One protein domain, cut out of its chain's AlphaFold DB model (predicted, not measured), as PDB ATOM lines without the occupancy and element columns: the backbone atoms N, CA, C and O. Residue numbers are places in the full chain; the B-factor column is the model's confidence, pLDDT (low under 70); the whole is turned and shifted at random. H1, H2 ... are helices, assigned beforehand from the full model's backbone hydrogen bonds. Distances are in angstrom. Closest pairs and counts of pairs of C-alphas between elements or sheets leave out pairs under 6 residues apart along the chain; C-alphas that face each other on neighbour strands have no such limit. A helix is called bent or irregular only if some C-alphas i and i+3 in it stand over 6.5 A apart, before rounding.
ATOM      1  N   PRO A 159     115.519 204.058 120.207       71.81
ATOM      2  CA  PRO A 159     116.931 203.721 120.420       71.81
ATOM      3  C   PRO A 159     117.340 203.689 121.902       71.81
ATOM      4  O   PRO A 159     118.409 203.186 122.226       71.81
ATOM      5  N   ASN A 160     116.509 204.246 122.789       74.75
ATOM      6  CA  ASN A 160     116.756 204.345 124.225       74.75
ATOM      7  C   ASN A 160     116.011 203.270 125.030       74.75
ATOM      8  O   ASN A 160     115.916 203.412 126.249       74.75
ATOM      9  N   LEU A 161     115.487 202.226 124.368       82.44
ATOM     10  CA  LEU A 161     114.891 201.067 125.034       82.44
ATOM     11  C   LEU A 161     115.884 200.504 126.052       82.44
ATOM     12  O   LEU A 161     116.945 199.981 125.703       82.44
ATOM     13  N   ARG A 162     115.564 200.688 127.332       83.75
ATOM     14  CA  ARG A 162     116.456 200.320 128.427       83.75
ATOM     15  C   ARG A 162     116.419 198.815 128.619       83.75
ATOM     16  O   ARG A 162     115.438 198.267 129.106       83.75
ATOM     17  N   MET A 163     117.516 198.164 128.261       82.50
ATOM     18  CA  MET A 163     117.744 196.767 128.600       82.50
ATOM     19  C   MET A 163     118.396 196.685 129.990       82.50
ATOM     20  O   MET A 163     119.381 197.396 130.227       82.50
ATOM     21  N   PRO A 164     117.892 195.833 130.901       79.19
ATOM     22  CA  PRO A 164     118.595 195.516 132.138       79.19
ATOM     23  C   PRO A 164     120.033 195.066 131.846       79.19
ATOM     24  O   PRO A 164     120.276 194.247 130.957       79.19
ATOM     25  N   VAL A 165     121.004 195.621 132.573       79.38
ATOM     26  CA  VAL A 165     122.439 195.360 132.356       79.38
ATOM     27  C   VAL A 165     122.773 193.884 132.562       79.38
ATOM     28  O   VAL A 165     123.647 193.340 131.902       79.38
ATOM     29  N   GLU A 166     122.030 193.185 133.401       75.25
ATOM     30  CA  GLU A 166     122.188 191.759 133.667       75.25
ATOM     31  C   GLU A 166     121.815 190.882 132.458       75.25
ATOM     32  O   GLU A 166     122.210 189.719 132.404       75.25
ATOM     33  N   LEU A 167     121.099 191.437 131.472       76.50
ATOM     34  CA  LEU A 167     120.809 190.791 130.188       76.50
ATOM     35  C   LEU A 167     121.860 191.098 129.117       76.50
ATOM     36  O   LEU A 167     121.759 190.576 128.007       76.50
ATOM     37  N   THR A 168     122.867 191.934 129.412       71.31
ATOM     38  CA  THR A 168     123.993 192.155 128.492       71.31
ATOM     39  C   THR A 168     124.850 190.881 128.412       71.31
ATOM     40  O   THR A 168     125.789 190.670 129.171       71.31
ATOM     41  N   GLY A 169     124.481 189.984 127.496       67.75
ATOM     42  CA  GLY A 169     125.102 188.679 127.266       67.75
ATOM     43  C   GLY A 169     124.297 187.845 126.262       67.75
ATOM     44  O   GLY A 169     123.220 188.258 125.841       67.75
ATOM     45  N   ALA A 170     124.806 186.671 125.877       62.06
ATOM     46  CA  ALA A 170     124.171 185.751 124.919       62.06
ATOM     47  C   ALA A 170     122.976 184.992 125.535       62.06
ATOM     48  O   ALA A 170     122.970 183.765 125.599       62.06
ATOM     49  N   SER A 171     122.006 185.727 126.078       74.00
ATOM     50  CA  SER A 171     120.717 185.167 126.486       74.00
ATOM     51  C   SER A 171     119.677 185.509 125.423       74.00
ATOM     52  O   SER A 171     119.614 186.667 125.010       74.00
ATOM     53  N   ALA A 172     118.828 184.552 125.034       75.69
ATOM     54  CA  ALA A 172     117.680 184.797 124.154       75.69
ATOM     55  C   ALA A 172     116.869 186.050 124.534       75.69
ATOM     56  O   ALA A 172     116.426 186.797 123.666       75.69
ATOM     57  N   ALA A 173     116.685 186.314 125.835       74.88
ATOM     58  CA  ALA A 173     116.001 187.518 126.305       74.88
ATOM     59  C   ALA A 173     116.748 188.803 125.902       74.88
ATOM     60  O   ALA A 173     116.129 189.740 125.405       74.88
ATOM     61  N   GLY A 174     118.074 188.842 126.066       81.81
ATOM     62  CA  GLY A 174     118.903 189.969 125.633       81.81
ATOM     63  C   GLY A 174     118.855 190.188 124.118       81.81
ATOM     64  O   GLY A 174     118.672 191.318 123.668       81.81
ATOM     65  N   GLU A 175     118.940 189.121 123.320       81.81
ATOM     66  CA  GLU A 175     118.840 189.214 121.853       81.81
ATOM     67  C   GLU A 175     117.476 189.747 121.397       81.81
ATOM     68  O   GLU A 175     117.402 190.609 120.517       81.81
ATOM     69  N   MET A 176     116.395 189.337 122.064       79.88
ATOM     70  CA  MET A 176     115.061 189.872 121.808       79.88
ATOM     71  C   MET A 176     114.975 191.374 122.111       79.88
ATOM     72  O   MET A 176     114.459 192.133 121.290       79.88
ATOM     73  N   TYR A 177     115.534 191.830 123.240       83.81
ATOM     74  CA  TYR A 177     115.613 193.261 123.566       83.81
ATOM     75  C   TYR A 177     116.379 194.061 122.506       83.81
ATOM     76  O   TYR A 177     115.985 195.180 122.181       83.81
ATOM     77  N   LEU A 178     117.434 193.484 121.927       85.81
ATOM     78  CA  LEU A 178     118.198 194.114 120.849       85.81
ATOM     79  C   LEU A 178     117.424 194.161 119.520       85.81
ATOM     80  O   LEU A 178     117.585 195.115 118.757       85.81
ATOM     81  N   GLY A 179     116.567 193.172 119.248       85.75
ATOM     82  CA  GLY A 179     115.715 193.129 118.052       85.75
ATOM     83  C   GLY A 179     114.471 194.027 118.125       85.75
ATOM     84  O   GLY A 179     113.994 194.518 117.097       85.75
ATOM     85  N   LEU A 180     113.955 194.287 119.332       87.25
ATOM     86  CA  LEU A 180     112.712 195.034 119.552       87.25
ATOM     87  C   LEU A 180     112.675 196.430 118.914       87.25
ATOM     88  O   LEU A 180     111.672 196.732 118.263       87.25
ATOM     89  N   PRO A 181     113.714 197.281 119.018       88.56
ATOM     90  CA  PRO A 181     113.698 198.596 118.385       88.56
ATOM     91  C   PRO A 181     113.453 198.530 116.872       88.56
ATOM     92  O   PRO A 181     112.685 199.329 116.340       88.56
ATOM     93  N   GLY A 182     114.056 197.566 116.169       85.94
ATOM     94  CA  GLY A 182     113.869 197.398 114.723       85.94
ATOM     95  C   GLY A 182     112.447 196.965 114.361       85.94
ATOM     96  O   GLY A 182     111.832 197.523 113.446       85.94
ATOM     97  N   TYR A 183     111.901 196.020 115.127       86.50
ATOM     98  CA  TYR A 183     110.525 195.559 114.975       86.50
ATOM     99  C   TYR A 183     109.508 196.676 115.249       86.50
ATOM    100  O   TYR A 183     108.696 197.001 114.383       86.50
ATOM    101  N   LEU A 184     109.596 197.337 116.407       87.25
ATOM    102  CA  LEU A 184     108.671 198.405 116.798       87.25
ATOM    103  C   LEU A 184     108.759 199.615 115.861       87.25
ATOM    104  O   LEU A 184     107.756 200.274 115.608       87.25
ATOM    105  N   CYS A 185     109.936 199.885 115.297       87.56
ATOM    106  CA  CYS A 185     110.130 200.908 114.272       87.56
ATOM    107  C   CYS A 185     109.368 200.566 112.986       87.56
ATOM    108  O   CYS A 185     108.776 201.441 112.352       87.56
ATOM    109  N   SER A 186     109.359 199.288 112.610       85.00
ATOM    110  CA  SER A 186     108.629 198.796 111.439       85.00
ATOM    111  C   SER A 186     107.117 198.871 111.653       85.00
ATOM    112  O   SER A 186     106.419 199.389 110.784       85.00
ATOM    113  N   VAL A 187     106.635 198.471 112.835       83.88
ATOM    114  CA  VAL A 187     105.230 198.633 113.252       83.88
ATOM    115  C   VAL A 187     104.838 200.117 113.290       83.88
ATOM    116  O   VAL A 187     103.849 200.531 112.708       83.88
ATOM    117  N   TRP A 188     105.645 200.987 113.894       86.81
ATOM    118  CA  TRP A 188     105.352 202.425 113.920       86.81
ATOM    119  C   TRP A 188     105.183 203.019 112.513       86.81
ATOM    120  O   TRP A 188     104.277 203.813 112.234       86.81
ATOM    121  N   LYS A 189     106.066 202.615 111.597       83.94
ATOM    122  CA  LYS A 189     106.026 203.025 110.193       83.94
ATOM    123  C   LYS A 189     104.842 202.434 109.428       83.94
ATOM    124  O   LYS A 189     104.442 203.054 108.437       83.94
ATOM    125  N   SER A 190     104.311 201.277 109.843       80.12
ATOM    126  CA  SER A 190     103.131 200.662 109.222       80.12
ATOM    127  C   SER A 190     101.898 201.541 109.430       80.12
ATOM    128  O   SER A 190     101.146 201.766 108.484       80.12
ATOM    129  N   PHE A 191     101.772 202.152 110.611       78.38
ATOM    130  CA  PHE A 191     100.675 203.062 110.931       78.38
ATOM    131  C   PHE A 191     100.776 204.411 110.191       78.38
ATOM    132  O   PHE A 191      99.783 204.910 109.671       78.38
ATOM    133  N   GLY A 192     101.976 204.987 110.057       55.50
ATOM    134  CA  GLY A 192     102.139 206.405 109.690       55.50
ATOM    135  C   GLY A 192     102.061 206.801 108.205       55.50
ATOM    136  O   GLY A 192     102.076 207.994 107.904       55.50
ATOM    137  N   ASN A 193     102.003 205.873 107.245       55.47
ATOM    138  CA  ASN A 193     102.091 206.235 105.821       55.47
ATOM    139  C   ASN A 193     100.715 206.249 105.149       55.47
ATOM    140  O   ASN A 193     100.339 205.290 104.478       55.47
ATOM    141  N   GLY A 194     100.001 207.367 105.295       49.34
ATOM    142  CA  GLY A 194      98.629 207.609 104.829       49.34
ATOM    143  C   GLY A 194      98.341 207.517 103.321       49.34
ATOM    144  O   GLY A 194      97.387 208.144 102.879       49.34
ATOM    145  N   GLU A 195      99.119 206.767 102.538       43.00
ATOM    146  CA  GLU A 195      98.820 206.462 101.129       43.00
ATOM    147  C   GLU A 195      99.553 205.217 100.566       43.00
ATOM    148  O   GLU A 195      99.577 205.009  99.354       43.00
ATOM    149  N   ARG A 196     100.172 204.356 101.395       44.91
ATOM    150  CA  ARG A 196     100.961 203.213 100.887       44.91
ATOM    151  C   ARG A 196     100.200 201.887 100.881       44.91
ATOM    152  O   ARG A 196      99.572 201.507 101.861       44.91
ATOM    153  N   THR A 197     100.371 201.153  99.776       46.00
ATOM    154  CA  THR A 197     100.249 199.688  99.687       46.00
ATOM    155  C   THR A 197     100.782 199.038 100.954       46.00
ATOM    156  O   THR A 197     101.911 199.358 101.340       46.00
ATOM    157  N   ALA A 198      99.974 198.157 101.556       49.56
ATOM    158  CA  ALA A 198     100.268 197.450 102.798       49.56
ATOM    159  C   ALA A 198     101.765 197.093 102.877       49.56
ATOM    160  O   ALA A 198     102.245 196.332 102.027       49.56
ATOM    161  N   PRO A 199     102.533 197.695 103.806       52.47
ATOM    162  CA  PRO A 199     103.923 197.317 103.986       52.47
ATOM    163  C   PRO A 199     104.006 195.813 104.286       52.47
ATOM    164  O   PRO A 199     103.047 195.245 104.817       52.47
ATOM    165  N   PRO A 200     105.120 195.146 103.929       56.69
ATOM    166  CA  PRO A 200     105.321 193.761 104.330       56.69
ATOM    167  C   PRO A 200     105.143 193.660 105.845       56.69
ATOM    168  O   PRO A 200     105.633 194.525 106.577       56.69
ATOM    169  N   ALA A 201     104.402 192.637 106.283       61.88
ATOM    170  CA  ALA A 201     104.159 192.395 107.697       61.88
ATOM    171  C   ALA A 201     105.505 192.428 108.443       61.88
ATOM    172  O   ALA A 201     106.453 191.789 107.971       61.88
ATOM    173  N   PRO A 202     105.618 193.185 109.546       63.78
ATOM    174  CA  PRO A 202     106.850 193.239 110.313       63.78
ATOM    175  C   PRO A 202     107.297 191.824 110.683       63.78
ATOM    176  O   PRO A 202     106.507 191.030 111.199       63.78
ATOM    177  N   GLU A 203     108.557 191.493 110.405       72.25
ATOM    178  CA  GLU A 203     109.115 190.221 110.852       72.25
ATOM    179  C   GLU A 203     109.192 190.235 112.377       72.25
ATOM    180  O   GLU A 203     109.802 191.127 112.971       72.25
ATOM    181  N   LEU A 204     108.537 189.262 113.009       72.81
ATOM    182  CA  LEU A 204     108.614 189.088 114.453       72.81
ATOM    183  C   LEU A 204     110.082 188.876 114.861       72.81
ATOM    184  O   LEU A 204     110.796 188.141 114.172       72.81
ATOM    185  N   PRO A 205     110.523 189.469 115.986       71.75
ATOM    186  CA  PRO A 205     111.811 189.148 116.580       71.75
ATOM    187  C   PRO A 205     111.976 187.642 116.772       71.75
ATOM    188  O   PRO A 205     110.993 186.903 116.912       71.75
ATOM    189  N   GLU A 206     113.230 187.198 116.797       75.50
ATOM    190  CA  GLU A 206     113.556 185.803 117.058       75.50
ATOM    191  C   GLU A 206     112.887 185.345 118.359       75.50
ATOM    192  O   GLU A 206     112.893 186.046 119.376       75.50
ATOM    193  N   LYS A 207     112.214 184.192 118.293       73.69
ATOM    194  CA  LYS A 207     111.441 183.680 119.422       73.69
ATOM    195  C   LYS A 207     112.390 183.379 120.566       73.69
ATOM    196  O   LYS A 207     113.385 182.687 120.369       73.69
ATOM    197  N   ALA A 208     112.021 183.794 121.773       63.78
ATOM    198  CA  ALA A 208     112.756 183.376 122.955       63.78
ATOM    199  C   ALA A 208     112.672 181.845 123.052       63.78
ATOM    200  O   ALA A 208     111.576 181.286 123.171       63.78
ATOM    201  N   SER A 209     113.818 181.168 122.951       65.06
ATOM    202  CA  SER A 209     113.898 179.719 123.107       65.06
ATOM    203  C   SER A 209     113.982 179.380 124.600       65.06
ATOM    204  O   SER A 209     114.734 179.993 125.356       65.06
ATOM    205  N   GLY A 210     113.198 178.400 125.063       60.28
ATOM    206  CA  GLY A 210     113.247 177.941 126.460       60.28
ATOM    207  C   GLY A 210     114.490 177.103 126.793       60.28
ATOM    208  O   GLY A 210     114.668 176.690 127.933       60.28
ATOM    209  N   THR A 211     115.329 176.808 125.797       58.75
ATOM    210  CA  THR A 211     116.451 175.865 125.900       58.75
ATOM    211  C   THR A 211     117.764 176.508 126.342       58.75
ATOM    212  O   THR A 211     118.635 175.809 126.852       58.75
ATOM    213  N   GLU A 212     117.917 177.820 126.164       60.09
ATOM    214  CA  GLU A 212     119.178 178.542 126.413       60.09
ATOM    215  C   GLU A 212     119.433 178.870 127.892       60.09
ATOM    216  O   GLU A 212     120.564 179.122 128.296       60.09
ATOM    217  N   THR A 213     118.399 178.805 128.726       62.34
ATOM    218  CA  THR A 213     118.437 179.119 130.163       62.34
ATOM    219  C   THR A 213     118.069 177.900 131.001       62.34
ATOM    220  O   THR A 213     117.342 177.996 131.991       62.34
ATOM    221  N   ALA A 214     118.571 176.724 130.611       55.62
ATOM    222  CA  ALA A 214     118.413 175.488 131.369       55.62
ATOM    223  C   ALA A 214     118.838 175.700 132.840       55.62
ATOM    224  O   ALA A 214     120.026 175.766 133.153       55.62
ATOM    225  N   GLY A 215     117.859 175.846 133.740       65.69
ATOM    226  CA  GLY A 215     118.076 176.109 135.168       65.69
ATOM    227  C   GLY A 215     117.416 177.373 135.725       65.69
ATOM    228  O   GLY A 215     117.427 177.549 136.940       65.69
ATOM    229  N   VAL A 216     116.820 178.229 134.889       73.06
ATOM    230  CA  VAL A 216     115.999 179.356 135.356       73.06
ATOM    231  C   VAL A 216     114.541 178.898 135.513       73.06
ATOM    232  O   VAL A 216     113.935 178.511 134.510       73.06
ATOM    233  N   PRO A 217     113.960 178.930 136.730       77.31
ATOM    234  CA  PRO A 217     112.557 178.580 136.941       77.31
ATOM    235  C   PRO A 217     111.622 179.426 136.068       77.31
ATOM    236  O   PRO A 217     111.847 180.624 135.884       77.31
ATOM    237  N   ASP A 218     110.596 178.776 135.518       81.31
ATOM    238  CA  ASP A 218     109.481 179.367 134.763       81.31
ATOM    239  C   ASP A 218     109.849 180.131 133.477       81.31
ATOM    240  O   ASP A 218     108.974 180.619 132.765       81.31
ATOM    241  N   TYR A 219     111.132 180.197 133.106       80.94
ATOM    242  CA  TYR A 219     111.580 180.958 131.939       80.94
ATOM    243  C   TYR A 219     110.941 180.472 130.635       80.94
ATOM    244  O   TYR A 219     110.502 181.285 129.829       80.94
ATOM    245  N   SER A 220     110.875 179.154 130.413       79.38
ATOM    246  CA  SER A 220     110.309 178.594 129.179       79.38
ATOM    247  C   SER A 220     108.823 178.920 129.026       79.38
ATOM    248  O   SER A 220     108.390 179.256 127.929       79.38
ATOM    249  N   GLU A 221     108.066 178.866 130.124       84.44
ATOM    250  CA  GLU A 221     106.643 179.217 130.143       84.44
ATOM    251  C   GLU A 221     106.450 180.712 129.859       84.44
ATOM    252  O   GLU A 221     105.648 181.085 129.004       84.44
ATOM    253  N   LYS A 222     107.248 181.581 130.494       83.88
ATOM    254  CA  LYS A 222     107.203 183.031 130.253       83.88
ATOM    255  C   LYS A 222     107.624 183.416 128.840       83.88
ATOM    256  O   LYS A 222     107.012 184.293 128.236       83.88
ATOM    257  N   ALA A 223     108.633 182.749 128.289       80.62
ATOM    258  CA  ALA A 223     109.060 182.938 126.909       80.62
ATOM    259  C   ALA A 223     107.947 182.542 125.922       80.62
ATOM    260  O   ALA A 223     107.671 183.273 124.973       80.62
ATOM    261  N   GLU A 224     107.264 181.419 126.158       82.25
ATOM    262  CA  GLU A 224     106.112 180.993 125.355       82.25
ATOM    263  C   GLU A 224     104.929 181.964 125.475       82.25
ATOM    264  O   GLU A 224     104.303 182.318 124.468       82.25
ATOM    265  N   GLN A 225     104.663 182.458 126.685       84.50
ATOM    266  CA  GLN A 225     103.643 183.471 126.931       84.50
ATOM    267  C   GLN A 225     103.949 184.762 126.161       84.50
ATOM    268  O   GLN A 225     103.087 185.252 125.428       84.50
ATOM    269  N   LEU A 226     105.181 185.270 126.246       83.56
ATOM    270  CA  LEU A 226     105.612 186.454 125.507       83.56
ATOM    271  C   LEU A 226     105.483 186.247 123.992       83.56
ATOM    272  O   LEU A 226     104.890 187.082 123.311       83.56
ATOM    273  N   ASN A 227     105.954 185.110 123.471       81.69
ATOM    274  CA  ASN A 227     105.810 184.761 122.056       81.69
ATOM    275  C   ASN A 227     104.330 184.779 121.618       81.69
ATOM    276  O   ASN A 227     104.010 185.259 120.529       81.69
ATOM    277  N   THR A 228     103.421 184.300 122.474       85.56
ATOM    278  CA  THR A 228     101.970 184.314 122.227       85.56
ATOM    279  C   THR A 228     101.410 185.736 122.203       85.56
ATOM    280  O   THR A 228     100.623 186.080 121.316       85.56
ATOM    281  N   VAL A 229     101.809 186.595 123.146       85.38
ATOM    282  CA  VAL A 229     101.333 187.985 123.195       85.38
ATOM    283  C   VAL A 229     101.881 188.802 122.024       85.38
ATOM    284  O   VAL A 229     101.106 189.519 121.388       85.38
ATOM    285  N   MET A 230     103.157 188.635 121.667       80.69
ATOM    286  CA  MET A 230     103.768 189.280 120.499       80.69
ATOM    287  C   MET A 230     103.098 188.853 119.190       80.69
ATOM    288  O   MET A 230     102.805 189.706 118.352       80.69
ATOM    289  N   ALA A 231     102.787 187.563 119.027       80.94
ATOM    290  CA  ALA A 231     102.040 187.077 117.868       80.94
ATOM    291  C   ALA A 231     100.638 187.704 117.790       80.94
ATOM    292  O   ALA A 231     100.220 188.148 116.721       80.94
ATOM    293  N   GLY A 232      99.934 187.808 118.922       81.31
ATOM    294  CA  GLY A 232      98.633 188.477 118.980       81.31
ATOM    295  C   GLY A 232      98.710 189.971 118.654       81.31
ATOM    296  O   GLY A 232      97.825 190.501 117.989       81.31
ATOM    297  N   PHE A 233      99.771 190.658 119.082       82.38
ATOM    298  CA  PHE A 233     100.007 192.054 118.717       82.38
ATOM    299  C   PHE A 233     100.264 192.212 117.209       82.38
ATOM    300  O   PHE A 233      99.660 193.078 116.584       82.38
ATOM    301  N   ALA A 234     101.077 191.338 116.607       81.81
ATOM    302  CA  ALA A 234     101.326 191.338 115.163       81.81
ATOM    303  C   ALA A 234     100.058 191.042 114.336       81.81
ATOM    304  O   ALA A 234      99.851 191.637 113.281       81.81
ATOM    305  N   GLU A 235      99.171 190.163 114.816       84.56
ATOM    306  CA  GLU A 235      97.875 189.923 114.167       84.56
ATOM    307  C   GLU A 235      96.989 191.180 114.186       84.56
ATOM    308  O   GLU A 235      96.335 191.499 113.190       84.56
ATOM    309  N   LEU A 236      96.966 191.909 115.307       83.81
ATOM    310  CA  LEU A 236      96.233 193.171 115.395       83.81
ATOM    311  C   LEU A 236      96.859 194.263 114.522       83.81
ATOM    312  O   LEU A 236      96.108 194.993 113.888       83.81
ATOM    313  N   ASP A 237      98.189 194.352 114.443       82.38
ATOM    314  CA  ASP A 237      98.889 195.265 113.524       82.38
ATOM    315  C   ASP A 237      98.475 194.997 112.071       82.38
ATOM    316  O   ASP A 237      98.032 195.908 111.373       82.38
ATOM    317  N   ALA A 238      98.473 193.732 111.638       82.56
ATOM    318  CA  ALA A 238      98.031 193.366 110.294       82.56
ATOM    319  C   ALA A 238      96.572 193.787 110.014       82.56
ATOM    320  O   ALA A 238      96.281 194.359 108.961       82.56
ATOM    321  N   LYS A 239      95.657 193.563 110.970       84.19
ATOM    322  CA  LYS A 239      94.253 194.012 110.865       84.19
ATOM    323  C   LYS A 239      94.135 195.535 110.843       84.19
ATOM    324  O   LYS A 239      93.316 196.090 110.114       84.19
ATOM    325  N   ALA A 240      94.937 196.220 111.647       83.38
ATOM    326  CA  ALA A 240      94.952 197.671 111.711       83.38
ATOM    327  C   ALA A 240      95.445 198.283 110.393       83.38
ATOM    328  O   ALA A 240      94.823 199.221 109.902       83.38
ATOM    329  N   VAL A 241      96.482 197.715 109.771       81.00
ATOM    330  CA  VAL A 241      96.966 198.122 108.442       81.00
ATOM    331  C   VAL A 241      95.872 197.974 107.378       81.00
ATOM    332  O   VAL A 241      95.697 198.876 106.558       81.00
ATOM    333  N   GLU A 242      95.089 196.893 107.409       81.19
ATOM    334  CA  GLU A 242      93.948 196.706 106.501       81.19
ATOM    335  C   GLU A 242      92.876 197.795 106.689       81.19
ATOM    336  O   GLU A 242      92.399 198.384 105.717       81.19
ATOM    337  N   LEU A 243      92.538 198.127 107.938       80.06
ATOM    338  CA  LEU A 243      91.590 199.203 108.245       80.06
ATOM    339  C   LEU A 243      92.124 200.585 107.846       80.06
ATOM    340  O   LEU A 243      91.381 201.428 107.346       80.06
ATOM    341  N   ILE A 244      93.418 200.840 108.028       78.50
ATOM    342  CA  ILE A 244      94.039 202.104 107.613       78.50
ATOM    343  C   ILE A 244      93.999 202.239 106.091       78.50
ATOM    344  O   ILE A 244      93.677 203.317 105.587       78.50
ATOM    345  N   ALA A 245      94.237 201.148 105.355       76.31
ATOM    346  CA  ALA A 245      94.134 201.127 103.898       76.31
ATOM    347  C   ALA A 245      92.713 201.442 103.395       76.31
ATOM    348  O   ALA A 245      92.563 201.994 102.305       76.31
ATOM    349  N   THR A 246      91.675 201.160 104.189       76.25
ATOM    350  CA  THR A 246      90.283 201.549 103.892       76.25
ATOM    351  C   THR A 246      89.912 202.952 104.387       76.25
ATOM    352  O   THR A 246      88.775 203.386 104.214       76.25
ATOM    353  N   GLY A 247      90.874 203.707 104.931       71.81
ATOM    354  CA  GLY A 247      90.721 205.114 105.311       71.81
ATOM    355  C   GLY A 247      90.608 205.375 106.815       71.81
ATOM    356  O   GLY A 247      90.395 206.524 107.211       71.81
ATOM    357  N   ALA A 248      90.787 204.366 107.672       77.19
ATOM    358  CA  ALA A 248      90.649 204.499 109.123       77.19
ATOM    359  C   ALA A 248      91.844 205.208 109.793       77.19
ATOM    360  O   ALA A 248      92.625 204.601 110.525       77.19
ATOM    361  N   ARG A 249      91.977 206.525 109.596       76.25
ATOM    362  CA  ARG A 249      93.071 207.330 110.186       76.25
ATOM    363  C   ARG A 249      93.159 207.233 111.710       76.25
ATOM    364  O   ARG A 249      94.256 207.236 112.250       76.25
ATOM    365  N   ARG A 250      92.025 207.079 112.397       78.44
ATOM    366  CA  ARG A 250      91.992 206.928 113.859       78.44
ATOM    367  C   ARG A 250      92.759 205.692 114.341       78.44
ATOM    368  O   ARG A 250      93.370 205.735 115.398       78.44
ATOM    369  N   VAL A 251      92.759 204.614 113.556       82.25
ATOM    370  CA  VAL A 251      93.497 203.387 113.884       82.25
ATOM    371  C   VAL A 251      95.009 203.615 113.790       82.25
ATOM    372  O   VAL A 251      95.750 203.043 114.579       82.25
ATOM    373  N   SER A 252      95.472 204.492 112.890       83.62
ATOM    374  CA  SER A 252      96.886 204.891 112.824       83.62
ATOM    375  C   SER A 252      97.322 205.624 114.090       83.62
ATOM    376  O   SER A 252      98.336 205.262 114.681       83.62
ATOM    377  N   ASP A 253      96.562 206.640 114.512       84.50
ATOM    378  CA  ASP A 253      96.896 207.437 115.700       84.50
ATOM    379  C   ASP A 253      96.942 206.552 116.959       84.50
ATOM    380  O   ASP A 253      97.874 206.639 117.757       84.50
ATOM    381  N   GLU A 254      95.980 205.636 117.104       86.38
ATOM    382  CA  GLU A 254      95.960 204.676 118.213       86.38
ATOM    383  C   GLU A 254      97.057 203.608 118.103       86.38
ATOM    384  O   GLU A 254      97.584 203.160 119.117       86.38
ATOM    385  N   GLY A 255      97.458 203.220 116.889       85.88
ATOM    386  CA  GLY A 255      98.612 202.347 116.668       85.88
ATOM    387  C   GLY A 255      99.921 202.991 117.133       85.88
ATOM    388  O   GLY A 255     100.738 202.347 117.795       85.88
ATOM    389  N   HIS A 256     100.098 204.289 116.875       88.25
ATOM    390  CA  HIS A 256     101.204 205.070 117.434       88.25
ATOM    391  C   HIS A 256     101.125 205.155 118.959       88.25
ATOM    392  O   HIS A 256     102.130 204.921 119.630       88.25
ATOM    393  N   LEU A 257      99.943 205.395 119.530       87.88
ATOM    394  CA  LEU A 257      99.763 205.378 120.986       87.88
ATOM    395  C   LEU A 257     100.079 204.007 121.600       87.88
ATOM    396  O   LEU A 257     100.746 203.951 122.630       87.88
ATOM    397  N   ALA A 258      99.684 202.908 120.956       87.25
ATOM    398  CA  ALA A 258      99.973 201.550 121.411       87.25
ATOM    399  C   ALA A 258     101.483 201.262 121.456       87.25
ATOM    400  O   ALA A 258     101.984 200.729 122.447       87.25
ATOM    401  N   VAL A 259     102.223 201.646 120.411       88.00
ATOM    402  CA  VAL A 259     103.689 201.499 120.374       88.00
ATOM    403  C   VAL A 259     104.364 202.425 121.390       88.00
ATOM    404  O   VAL A 259     105.313 202.009 122.051       88.00
ATOM    405  N   GLY A 260     103.872 203.658 121.546       88.38
ATOM    406  CA  GLY A 260     104.360 204.598 122.556       88.38
ATOM    407  C   GLY A 260     104.198 204.054 123.975       88.38
ATOM    408  O   GLY A 260     105.177 203.973 124.711       88.38
ATOM    409  N   ALA A 261     102.999 203.576 124.318       88.19
ATOM    410  CA  ALA A 261     102.704 202.976 125.617       88.19
ATOM    411  C   ALA A 261     103.591 201.757 125.908       88.19
ATOM    412  O   ALA A 261     104.086 201.607 127.021       88.19
ATOM    413  N   LEU A 262     103.846 200.914 124.902       90.88
ATOM    414  CA  LEU A 262     104.769 199.789 125.037       90.88
ATOM    415  C   LEU A 262     106.182 200.274 125.399       90.88
ATOM    416  O   LEU A 262     106.765 199.786 126.367       90.88
ATOM    417  N   ILE A 263     106.727 201.242 124.652       88.88
ATOM    418  CA  ILE A 263     108.069 201.798 124.902       88.88
ATOM    419  C   ILE A 263     108.148 202.421 126.298       88.88
ATOM    420  O   ILE A 263     109.120 202.184 127.020       88.88
ATOM    421  N   ASP A 264     107.131 203.186 126.689       90.19
ATOM    422  CA  ASP A 264     107.071 203.848 127.990       90.19
ATOM    423  C   ASP A 264     107.009 202.834 129.133       90.19
ATOM    424  O   ASP A 264     107.745 202.977 130.114       90.19
ATOM    425  N   THR A 265     106.208 201.773 128.998       90.75
ATOM    426  CA  THR A 265     106.120 200.699 129.995       90.75
ATOM    427  C   THR A 265     107.453 199.979 130.148       90.75
ATOM    428  O   THR A 265     107.926 199.822 131.274       90.75
ATOM    429  N   VAL A 266     108.120 199.616 129.047       89.62
ATOM    430  CA  VAL A 266     109.446 198.982 129.127       89.62
ATOM    431  C   VAL A 266     110.461 199.925 129.775       89.62
ATOM    432  O   VAL A 266     111.149 199.534 130.711       89.62
ATOM    433  N   ASN A 267     110.538 201.184 129.339       90.00
ATOM    434  CA  ASN A 267     111.532 202.132 129.847       90.00
ATOM    435  C   ASN A 267     111.325 202.509 131.314       90.00
ATOM    436  O   ASN A 267     112.305 202.677 132.047       90.00
ATOM    437  N   THR A 268     110.070 202.647 131.739       90.81
ATOM    438  CA  THR A 268     109.718 202.962 133.127       90.81
ATOM    439  C   THR A 268     110.066 201.790 134.039       90.81
ATOM    440  O   THR A 268     110.651 201.994 135.103       90.81
ATOM    441  N   ARG A 269     109.772 200.562 133.596       91.06
ATOM    442  CA  ARG A 269     109.941 199.354 134.409       91.06
ATOM    443  C   ARG A 269     111.320 198.715 134.307       91.06
ATOM    444  O   ARG A 269     111.691 197.950 135.184       91.06
ATOM    445  N   ALA A 270     112.137 199.075 133.322       83.94
ATOM    446  CA  ALA A 270     113.506 198.569 133.188       83.94
ATOM    447  C   ALA A 270     114.410 198.875 134.401       83.94
ATOM    448  O   ALA A 270     115.465 198.262 134.552       83.94
ATOM    449  N   GLY A 271     114.037 199.848 135.241       83.44
ATOM    450  CA  GLY A 271     114.725 200.145 136.502       83.44
ATOM    451  C   GLY A 271     114.176 199.403 137.726       83.44
ATOM    452  O   GLY A 271     114.739 199.567 138.810       83.44
ATOM    453  N   GLU A 272     113.084 198.646 137.587       87.75
ATOM    454  CA  GLU A 272     112.455 197.914 138.686       87.75
ATOM    455  C   GLU A 272     113.320 196.738 139.145       87.75
ATOM    456  O   GLU A 272     114.021 196.087 138.371       87.75
ATOM    457  N   ALA A 273     113.273 196.487 140.453       87.06
ATOM    458  CA  ALA A 273     113.869 195.302 141.045       87.06
ATOM    459  C   ALA A 273     113.143 194.052 140.551       87.06
ATOM    460  O   ALA A 273     111.909 194.040 140.638       87.06
ATOM    461  N   PRO A 274     113.845 192.957 140.213       89.12
ATOM    462  CA  PRO A 274     113.177 191.669 140.211       89.12
ATOM    463  C   PRO A 274     112.628 191.392 141.626       89.12
ATOM    464  O   PRO A 274     113.332 191.631 142.618       89.12
ATOM    465  N   PRO A 275     111.383 190.900 141.756       90.69
ATOM    466  CA  PRO A 275     110.858 190.442 143.034       90.69
ATOM    467  C   PRO A 275     111.786 189.400 143.674       90.69
ATOM    468  O   PRO A 275     112.450 188.646 142.950       90.69
ATOM    469  N   PRO A 276     111.831 189.307 145.019       83.81
ATOM    470  CA  PRO A 276     112.529 188.201 145.664       83.81
ATOM    471  C   PRO A 276     111.964 186.890 145.103       83.81
ATOM    472  O   PRO A 276     110.755 186.775 144.945       83.81
ATOM    473  N   GLU A 277     112.840 185.937 144.775       87.56
ATOM    474  CA  GLU A 277     112.522 184.644 144.127       87.56
ATOM    475  C   GLU A 277     112.376 184.671 142.594       87.56
ATOM    476  O   GLU A 277     112.431 183.611 141.973       87.56
ATOM    477  N   THR A 278     112.293 185.841 141.953       87.62
ATOM    478  CA  THR A 278     112.239 185.935 140.483       87.62
ATOM    479  C   THR A 278     113.630 186.174 139.903       87.62
ATOM    480  O   THR A 278     114.373 187.047 140.351       87.62
ATOM    481  N   SER A 279     114.007 185.401 138.883       88.12
ATOM    482  CA  SER A 279     115.266 185.636 138.173       88.12
ATOM    483  C   SER A 279     115.191 186.911 137.322       88.12
ATOM    484  O   SER A 279     114.118 187.272 136.836       88.12
ATOM    485  N   VAL A 280     116.326 187.578 137.084       87.69
ATOM    486  CA  VAL A 280     116.360 188.776 136.223       87.69
ATOM    487  C   VAL A 280     115.836 188.493 134.803       87.69
ATOM    488  O   VAL A 280     115.003 189.268 134.333       87.69
ATOM    489  N   PRO A 281     116.216 187.385 134.129       85.31
ATOM    490  CA  PRO A 281     115.635 187.033 132.832       85.31
ATOM    491  C   PRO A 281     114.116 186.843 132.867       85.31
ATOM    492  O   PRO A 281     113.426 187.343 131.985       85.31
ATOM    493  N   THR A 282     113.584 186.175 133.895       86.88
ATOM    494  CA  THR A 282     112.131 185.982 134.057       86.88
ATOM    495  C   THR A 282     111.421 187.324 134.240       86.88
ATOM    496  O   THR A 282     110.447 187.604 133.549       86.88
ATOM    497  N   HIS A 283     111.954 188.197 135.100       90.06
ATOM    498  CA  HIS A 283     111.385 189.521 135.344       90.06
ATOM    499  C   HIS A 283     111.388 190.405 134.085       90.06
ATOM    500  O   HIS A 283     110.420 191.108 133.806       90.06
ATOM    501  N   ALA A 284     112.452 190.341 133.285       88.56
ATOM    502  CA  ALA A 284     112.535 191.086 132.037       88.56
ATOM    503  C   ALA A 284     111.523 190.606 130.985       88.56
ATOM    504  O   ALA A 284     110.972 191.435 130.258       88.56
ATOM    505  N   LEU A 285     111.270 189.292 130.914       87.50
ATOM    506  CA  LEU A 285     110.212 188.727 130.073       87.50
ATOM    507  C   LEU A 285     108.826 189.166 130.552       87.50
ATOM    508  O   LEU A 285     107.988 189.493 129.717       87.50
ATOM    509  N   ASP A 286     108.599 189.239 131.866       90.62
ATOM    510  CA  ASP A 286     107.344 189.746 132.432       90.62
ATOM    511  C   ASP A 286     107.097 191.213 132.053       90.62
ATOM    512  O   ASP A 286     106.004 191.549 131.601       90.62
ATOM    513  N   ILE A 287     108.118 192.075 132.140       91.38
ATOM    514  CA  ILE A 287     108.013 193.481 131.709       91.38
ATOM    515  C   ILE A 287     107.618 193.575 130.230       91.38
ATOM    516  O   ILE A 287     106.722 194.346 129.883       91.38
ATOM    517  N   LEU A 288     108.266 192.794 129.356       89.44
ATOM    518  CA  LEU A 288     107.922 192.772 127.933       89.44
ATOM    519  C   LEU A 288     106.500 192.261 127.709       89.44
ATOM    520  O   LEU A 288     105.756 192.849 126.928       89.44
ATOM    521  N   ASN A 289     106.116 191.186 128.392       90.38
ATOM    522  CA  ASN A 289     104.800 190.579 128.259       90.38
ATOM    523  C   ASN A 289     103.689 191.562 128.659       90.38
ATOM    524  O   ASN A 289     102.714 191.718 127.923       90.38
ATOM    525  N   ASP A 290     103.879 192.294 129.758       91.81
ATOM    526  CA  ASP A 290     102.958 193.339 130.207       91.81
ATOM    527  C   ASP A 290     102.895 194.504 129.205       91.81
ATOM    528  O   ASP A 290     101.807 194.947 128.832       91.81
ATOM    529  N   ALA A 291     104.048 194.968 128.706       90.81
ATOM    530  CA  ALA A 291     104.119 196.065 127.741       90.81
ATOM    531  C   ALA A 291     103.435 195.718 126.406       90.81
ATOM    532  O   ALA A 291     102.640 196.502 125.879       90.81
ATOM    533  N   PHE A 292     103.686 194.519 125.874       88.94
ATOM    534  CA  PHE A 292     103.002 194.015 124.683       88.94
ATOM    535  C   PHE A 292     101.515 193.756 124.934       88.94
ATOM    536  O   PHE A 292     100.695 194.013 124.052       88.94
ATOM    537  N   GLY A 293     101.150 193.284 126.128       90.44
ATOM    538  CA  GLY A 293      99.762 193.101 126.540       90.44
ATOM    539  C   GLY A 293      98.979 194.412 126.499       90.44
ATOM    540  O   GLY A 293      97.907 194.462 125.892       90.44
ATOM    541  N   GLN A 294      99.554 195.479 127.055       92.31
ATOM    542  CA  GLN A 294      98.967 196.817 127.055       92.31
ATOM    543  C   GLN A 294      98.859 197.403 125.641       92.31
ATOM    544  O   GLN A 294      97.796 197.889 125.254       92.31
ATOM    545  N   GLY A 295      99.924 197.309 124.834       88.12
ATOM    546  CA  GLY A 295      99.884 197.748 123.435       88.12
ATOM    547  C   GLY A 295      98.802 197.016 122.631       88.12
ATOM    548  O   GLY A 295      98.069 197.627 121.854       88.12
ATOM    549  N   ARG A 296      98.644 195.706 122.862       91.69
ATOM    550  CA  ARG A 296      97.611 194.881 122.220       91.69
ATOM    551  C   ARG A 296      96.203 195.310 122.626       91.69
ATOM    552  O   ARG A 296      95.321 195.343 121.775       91.69
ATOM    553  N   GLU A 297      95.984 195.633 123.898       91.81
ATOM    554  CA  GLU A 297      94.687 196.110 124.385       91.81
ATOM    555  C   GLU A 297      94.283 197.436 123.726       91.81
ATOM    556  O   GLU A 297      93.174 197.531 123.197       91.81
ATOM    557  N   ILE A 298      95.193 198.416 123.676       89.19
ATOM    558  CA  ILE A 298      94.956 199.715 123.021       89.19
ATOM    559  C   ILE A 298      94.573 199.504 121.550       89.19
ATOM    560  O   ILE A 298      93.552 200.013 121.081       89.19
ATOM    561  N   LEU A 299      95.341 198.681 120.830       86.69
ATOM    562  CA  LEU A 299      95.090 198.425 119.414       86.69
ATOM    563  C   LEU A 299      93.770 197.668 119.179       86.69
ATOM    564  O   LEU A 299      93.027 197.984 118.249       86.69
ATOM    565  N   ALA A 300      93.426 196.709 120.044       90.56
ATOM    566  CA  ALA A 300      92.159 195.984 119.970       90.56
ATOM    567  C   ALA A 300      90.949 196.906 120.196       90.56
ATOM    568  O   ALA A 300      89.949 196.808 119.475       90.56
ATOM    569  N   GLN A 301      91.039 197.818 121.170       90.06
ATOM    570  CA  GLN A 301      90.004 198.819 121.432       90.06
ATOM    571  C   GLN A 301      89.831 199.758 120.233       90.06
ATOM    572  O   GLN A 301      88.701 200.009 119.813       90.06
ATOM    573  N   ALA A 302      90.932 200.205 119.625       85.75
ATOM    574  CA  ALA A 302      90.907 201.057 118.438       85.75
ATOM    575  C   ALA A 302      90.243 200.374 117.232       85.75
ATOM    576  O   ALA A 302      89.375 200.961 116.581       85.75
ATOM    577  N   ILE A 303      90.602 199.114 116.963       86.62
ATOM    578  CA  ILE A 303      89.995 198.299 115.902       86.62
ATOM    579  C   ILE A 303      88.489 198.137 116.144       86.62
ATOM    580  O   ILE A 303      87.690 198.363 115.234       86.62
ATOM    581  N   THR A 304      88.094 197.800 117.375       89.69
ATOM    582  CA  THR A 304      86.683 197.611 117.749       89.69
ATOM    583  C   THR A 304      85.884 198.904 117.584       89.69
ATOM    584  O   THR A 304      84.813 198.897 116.978       89.69
ATOM    585  N   ALA A 305      86.422 200.033 118.056       83.44
ATOM    586  CA  ALA A 305      85.788 201.340 117.911       83.44
ATOM    587  C   ALA A 305      85.619 201.729 116.434       83.44
ATOM    588  O   ALA A 305      84.580 202.256 116.045       83.44
ATOM    589  N   ASN A 306      86.609 201.432 115.587       86.31
ATOM    590  CA  ASN A 306      86.528 201.721 114.159       86.31
ATOM    591  C   ASN A 306      85.484 200.854 113.430       86.31
ATOM    592  O   ASN A 306      84.771 201.341 112.550       86.31
ATOM    593  N   GLN A 307      85.355 199.581 113.811       86.00
ATOM    594  CA  GLN A 307      84.321 198.691 113.272       86.00
ATOM    595  C   GLN A 307      82.912 199.149 113.667       86.00
ATOM    596  O   GLN A 307      82.016 199.138 112.826       86.00
ATOM    597  N   GLN A 308      82.725 199.609 114.908       84.25
ATOM    598  CA  GLN A 308      81.454 200.184 115.359       84.25
ATOM    599  C   GLN A 308      81.080 201.429 114.550       84.25
ATOM    600  O   GLN A 308      79.976 201.494 114.018       84.25
ATOM    601  N   ILE A 309      82.025 202.359 114.359       81.44
ATOM    602  CA  ILE A 309      81.804 203.564 113.541       81.44
ATOM    603  C   ILE A 309      81.432 203.189 112.102       81.44
ATOM    604  O   ILE A 309      80.513 203.769 111.531       81.44
ATOM    605  N   SER A 310      82.106 202.194 111.522       76.75
ATOM    606  CA  SER A 310      81.797 201.724 110.165       76.75
ATOM    607  C   SER A 310      80.370 201.170 110.064       76.75
ATOM    608  O   SER A 310      79.672 201.451 109.090       76.75
ATOM    609  N   GLY A 311      79.913 200.434 111.084       79.88
ATOM    610  CA  GLY A 311      78.534 199.950 111.174       79.88
ATOM    611  C   GLY A 311      77.512 201.081 111.333       79.88
ATOM    612  O   GLY A 311      76.485 201.085 110.655       79.88
ATOM    613  N   ASP A 312      77.812 202.080 112.164       80.81
ATOM    614  CA  ASP A 312      76.934 203.235 112.380       80.81
ATOM    615  C   ASP A 312      76.788 204.094 111.112       80.81
ATOM    616  O   ASP A 312      75.684 204.533 110.779       80.81
ATOM    617  N   VAL A 313      77.877 204.302 110.364       77.12
ATOM    618  CA  VAL A 313      77.867 205.036 109.087       77.12
ATOM    619  C   VAL A 313      77.041 204.300 108.031       77.12
ATOM    620  O   VAL A 313      76.260 204.935 107.318       77.12
ATOM    621  N   GLN A 314      77.158 202.971 107.950       80.69
ATOM    622  CA  GLN A 314      76.302 202.163 107.074       80.69
ATOM    623  C   GLN A 314      74.827 202.325 107.456       80.69
ATOM    624  O   GLN A 314      74.012 202.664 106.599       80.69
ATOM    625  N   GLY A 315      74.497 202.222 108.746       84.00
ATOM    626  CA  GLY A 315      73.127 202.416 109.227       84.00
ATOM    627  C   GLY A 315      72.575 203.826 108.977       84.00
ATOM    628  O   GLY A 315      71.382 203.990 108.717       84.00
ATOM    629  N   LEU A 316      73.416 204.866 109.023       81.44
ATOM    630  CA  LEU A 316      73.004 206.231 108.681       81.44
ATOM    631  C   LEU A 316      72.766 206.396 107.174       81.44
ATOM    632  O   LEU A 316      71.807 207.059 106.785       81.44
ATOM    633  N   THR A 317      73.603 205.772 106.343       82.50
ATOM    634  CA  THR A 317      73.457 205.773 104.878       82.50
ATOM    635  C   THR A 317      72.145 205.103 104.475       82.50
ATOM    636  O   THR A 317      71.358 205.701 103.751       82.50
ATOM    637  N   GLU A 318      71.832 203.937 105.046       90.19
ATOM    638  CA  GLU A 318      70.557 203.245 104.813       90.19
ATOM    639  C   GLU A 318      69.344 204.107 105.203       90.19
ATOM    640  O   GLU A 318      68.330 204.132 104.504       90.19
ATOM    641  N   ARG A 319      69.440 204.862 106.306       87.50
ATOM    642  CA  ARG A 319      68.381 205.799 106.719       87.50
ATOM    643  C   ARG A 319      68.245 206.987 105.771       87.50
ATOM    644  O   ARG A 319      67.122 207.439 105.550       87.50
ATOM    645  N   LEU A 320      69.352 207.509 105.240       86.62
ATOM    646  CA  LEU A 320      69.331 208.582 104.243       86.62
ATOM    647  C   LEU A 320      68.710 208.100 102.932       86.62
ATOM    648  O   LEU A 320      67.848 208.796 102.403       86.62
ATOM    649  N   ASP A 321      69.057 206.900 102.468       89.19
ATOM    650  CA  ASP A 321      68.454 206.294 101.276       89.19
ATOM    651  C   ASP A 321      66.946 206.071 101.465       89.19
ATOM    652  O   ASP A 321      66.149 206.413 100.591       89.19
ATOM    653  N   ALA A 322      66.524 205.592 102.641       88.94
ATOM    654  CA  ALA A 322      65.106 205.448 102.971       88.94
ATOM    655  C   ALA A 322      64.366 206.801 102.999       88.94
ATOM    656  O   ALA A 322      63.246 206.911 102.502       88.94
ATOM    657  N   LEU A 323      64.983 207.852 103.553       89.12
ATOM    658  CA  LEU A 323      64.416 209.206 103.546       89.12
ATOM    659  C   LEU A 323      64.319 209.781 102.129       89.12
ATOM    660  O   LEU A 323      63.311 210.402 101.792       89.12
ATOM    661  N   GLN A 324      65.343 209.561 101.304       88.31
ATOM    662  CA  GLN A 324      65.360 209.970  99.905       88.31
ATOM    663  C   GLN A 324      64.233 209.279  99.128       88.31
ATOM    664  O   GLN A 324      63.492 209.943  98.408       88.31
ATOM    665  N   GLN A 325      64.023 207.982  99.359       91.75
ATOM    666  CA  GLN A 325      62.928 207.232  98.750       91.75
ATOM    667  C   GLN A 325      61.552 207.796  99.138       91.75
ATOM    668  O   GLN A 325      60.710 208.008  98.268       91.75
ATOM    669  N   VAL A 326      61.329 208.107 100.422       90.25
ATOM    670  CA  VAL A 326      60.076 208.737 100.883       90.25
ATOM    671  C   VAL A 326      59.872 210.109 100.233       90.25
ATOM    672  O   VAL A 326      58.750 210.467  99.867       90.25
ATOM    673  N   PHE A 327      60.944 210.886 100.067       84.62
ATOM    674  CA  PHE A 327      60.880 212.182  99.399       84.62
ATOM    675  C   PHE A 327      60.519 212.046  97.913       84.62
ATOM    676  O   PHE A 327      59.643 212.763  97.426       84.62
ATOM    677  N   ASP A 328      61.134 211.099  97.208       87.06
ATOM    678  CA  ASP A 328      60.852 210.827  95.799       87.06
ATOM    679  C   ASP A 328      59.423 210.305  95.596       87.06
ATOM    680  O   ASP A 328      58.730 210.737  94.671       87.06
TER     681      ASP A 328
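AT A GLANCE: This is residues 159 to 328 of the 568 residues of an uncharacterized protein of Nocardia speluncae (UniProt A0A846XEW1). Four helices lie side by side at shallow tilts in a bundle, and the last and longest of them, H4, runs on past the others as an arm, residues 311 to 328, that sticks out by itself. H1, H2 and H4 run the same way and H3 runs opposite to them, while the long link of residues 193 to 218 returns along the bundle from the end of H1 to the start of H2. The printed part has 170 residues with four named helices, in the order H1, H2, H3, H4, and no named strand; its class is all helix. It is loose, with a radius of gyration of the C-alphas of 20.2 A, and spans 77 by 30 by 27 A, the arm of H4 making much of the length.

IN THESE COORDINATES: Residues 159 to 171 come first and hold no named element. H1 is residues 172 to 192, beginning with C-alpha 172 at (117.680, 184.797, 124.154), and measures 30.3 A from first to last C-alpha. It has a kink of 39 degrees near residue 179 and is irregular, but only just: C-alphas 178 and 181 are 6.8 A apart. H2, residues 219 to 245, measures 38.7 A. H3, residues 249 to 269, measures 30.6 A. H4, residues 280 to 328, measures 72.1 A and ends with C-alpha 328 at (60.852, 210.827, 95.799).

HOW THE PARTS SIT: H1 touches H2 with residues 187 to 191 alone, the closest C-alphas being those of Phe 191 and Val 241, 6.7 A apart, at a shallow tilt of 11 degrees, the same way. H1 touches H3 with residues 184 to 192 alone, closest at the C-alphas of Phe 191 and Ser 252, 4.6 A apart. H1 and H4 only just touch, with 3 pairs of C-alphas within 8 A, closest at Ala 173 and Pro 281, 6.6 A. H2 and H3 form a hairpin at a shallow tilt of 24 degrees, opposite ways; their closest C-alphas, of Ala 240 and Val 251, are 6.3 A apart. H2 touches H4, the same way at a shallow tilt of 26 degrees, with the C-alphas of Leu 226 and Asn 289 closest at 5.0 A. H3 and H4 form a hairpin too, at a shallow tilt of 16 degrees, opposite ways, with the C-alphas of Ala 258 and Gly 295 closest at 4.3 A. In H2, H3 and H4 every O i to N i+4 pair is within hydrogen-bond range; in H1, 15 of 17 are.

THE WHOLE: The two C-alphas farthest apart, those of Gly 215 and Asp 328, are 77.7 A apart. Without residues 311 to 328, which stand free, the body of 152 residues spans 50 by 26 by 25 A. The printed part has no cut. The link from H1 to H2 is long, that from H2 to H3 is tight and that from H3 to H4 is short. The mean pLDDT of the printed part is 80.8; residues 169 to 170, 192 to 202 and 208 to 215 are under 70.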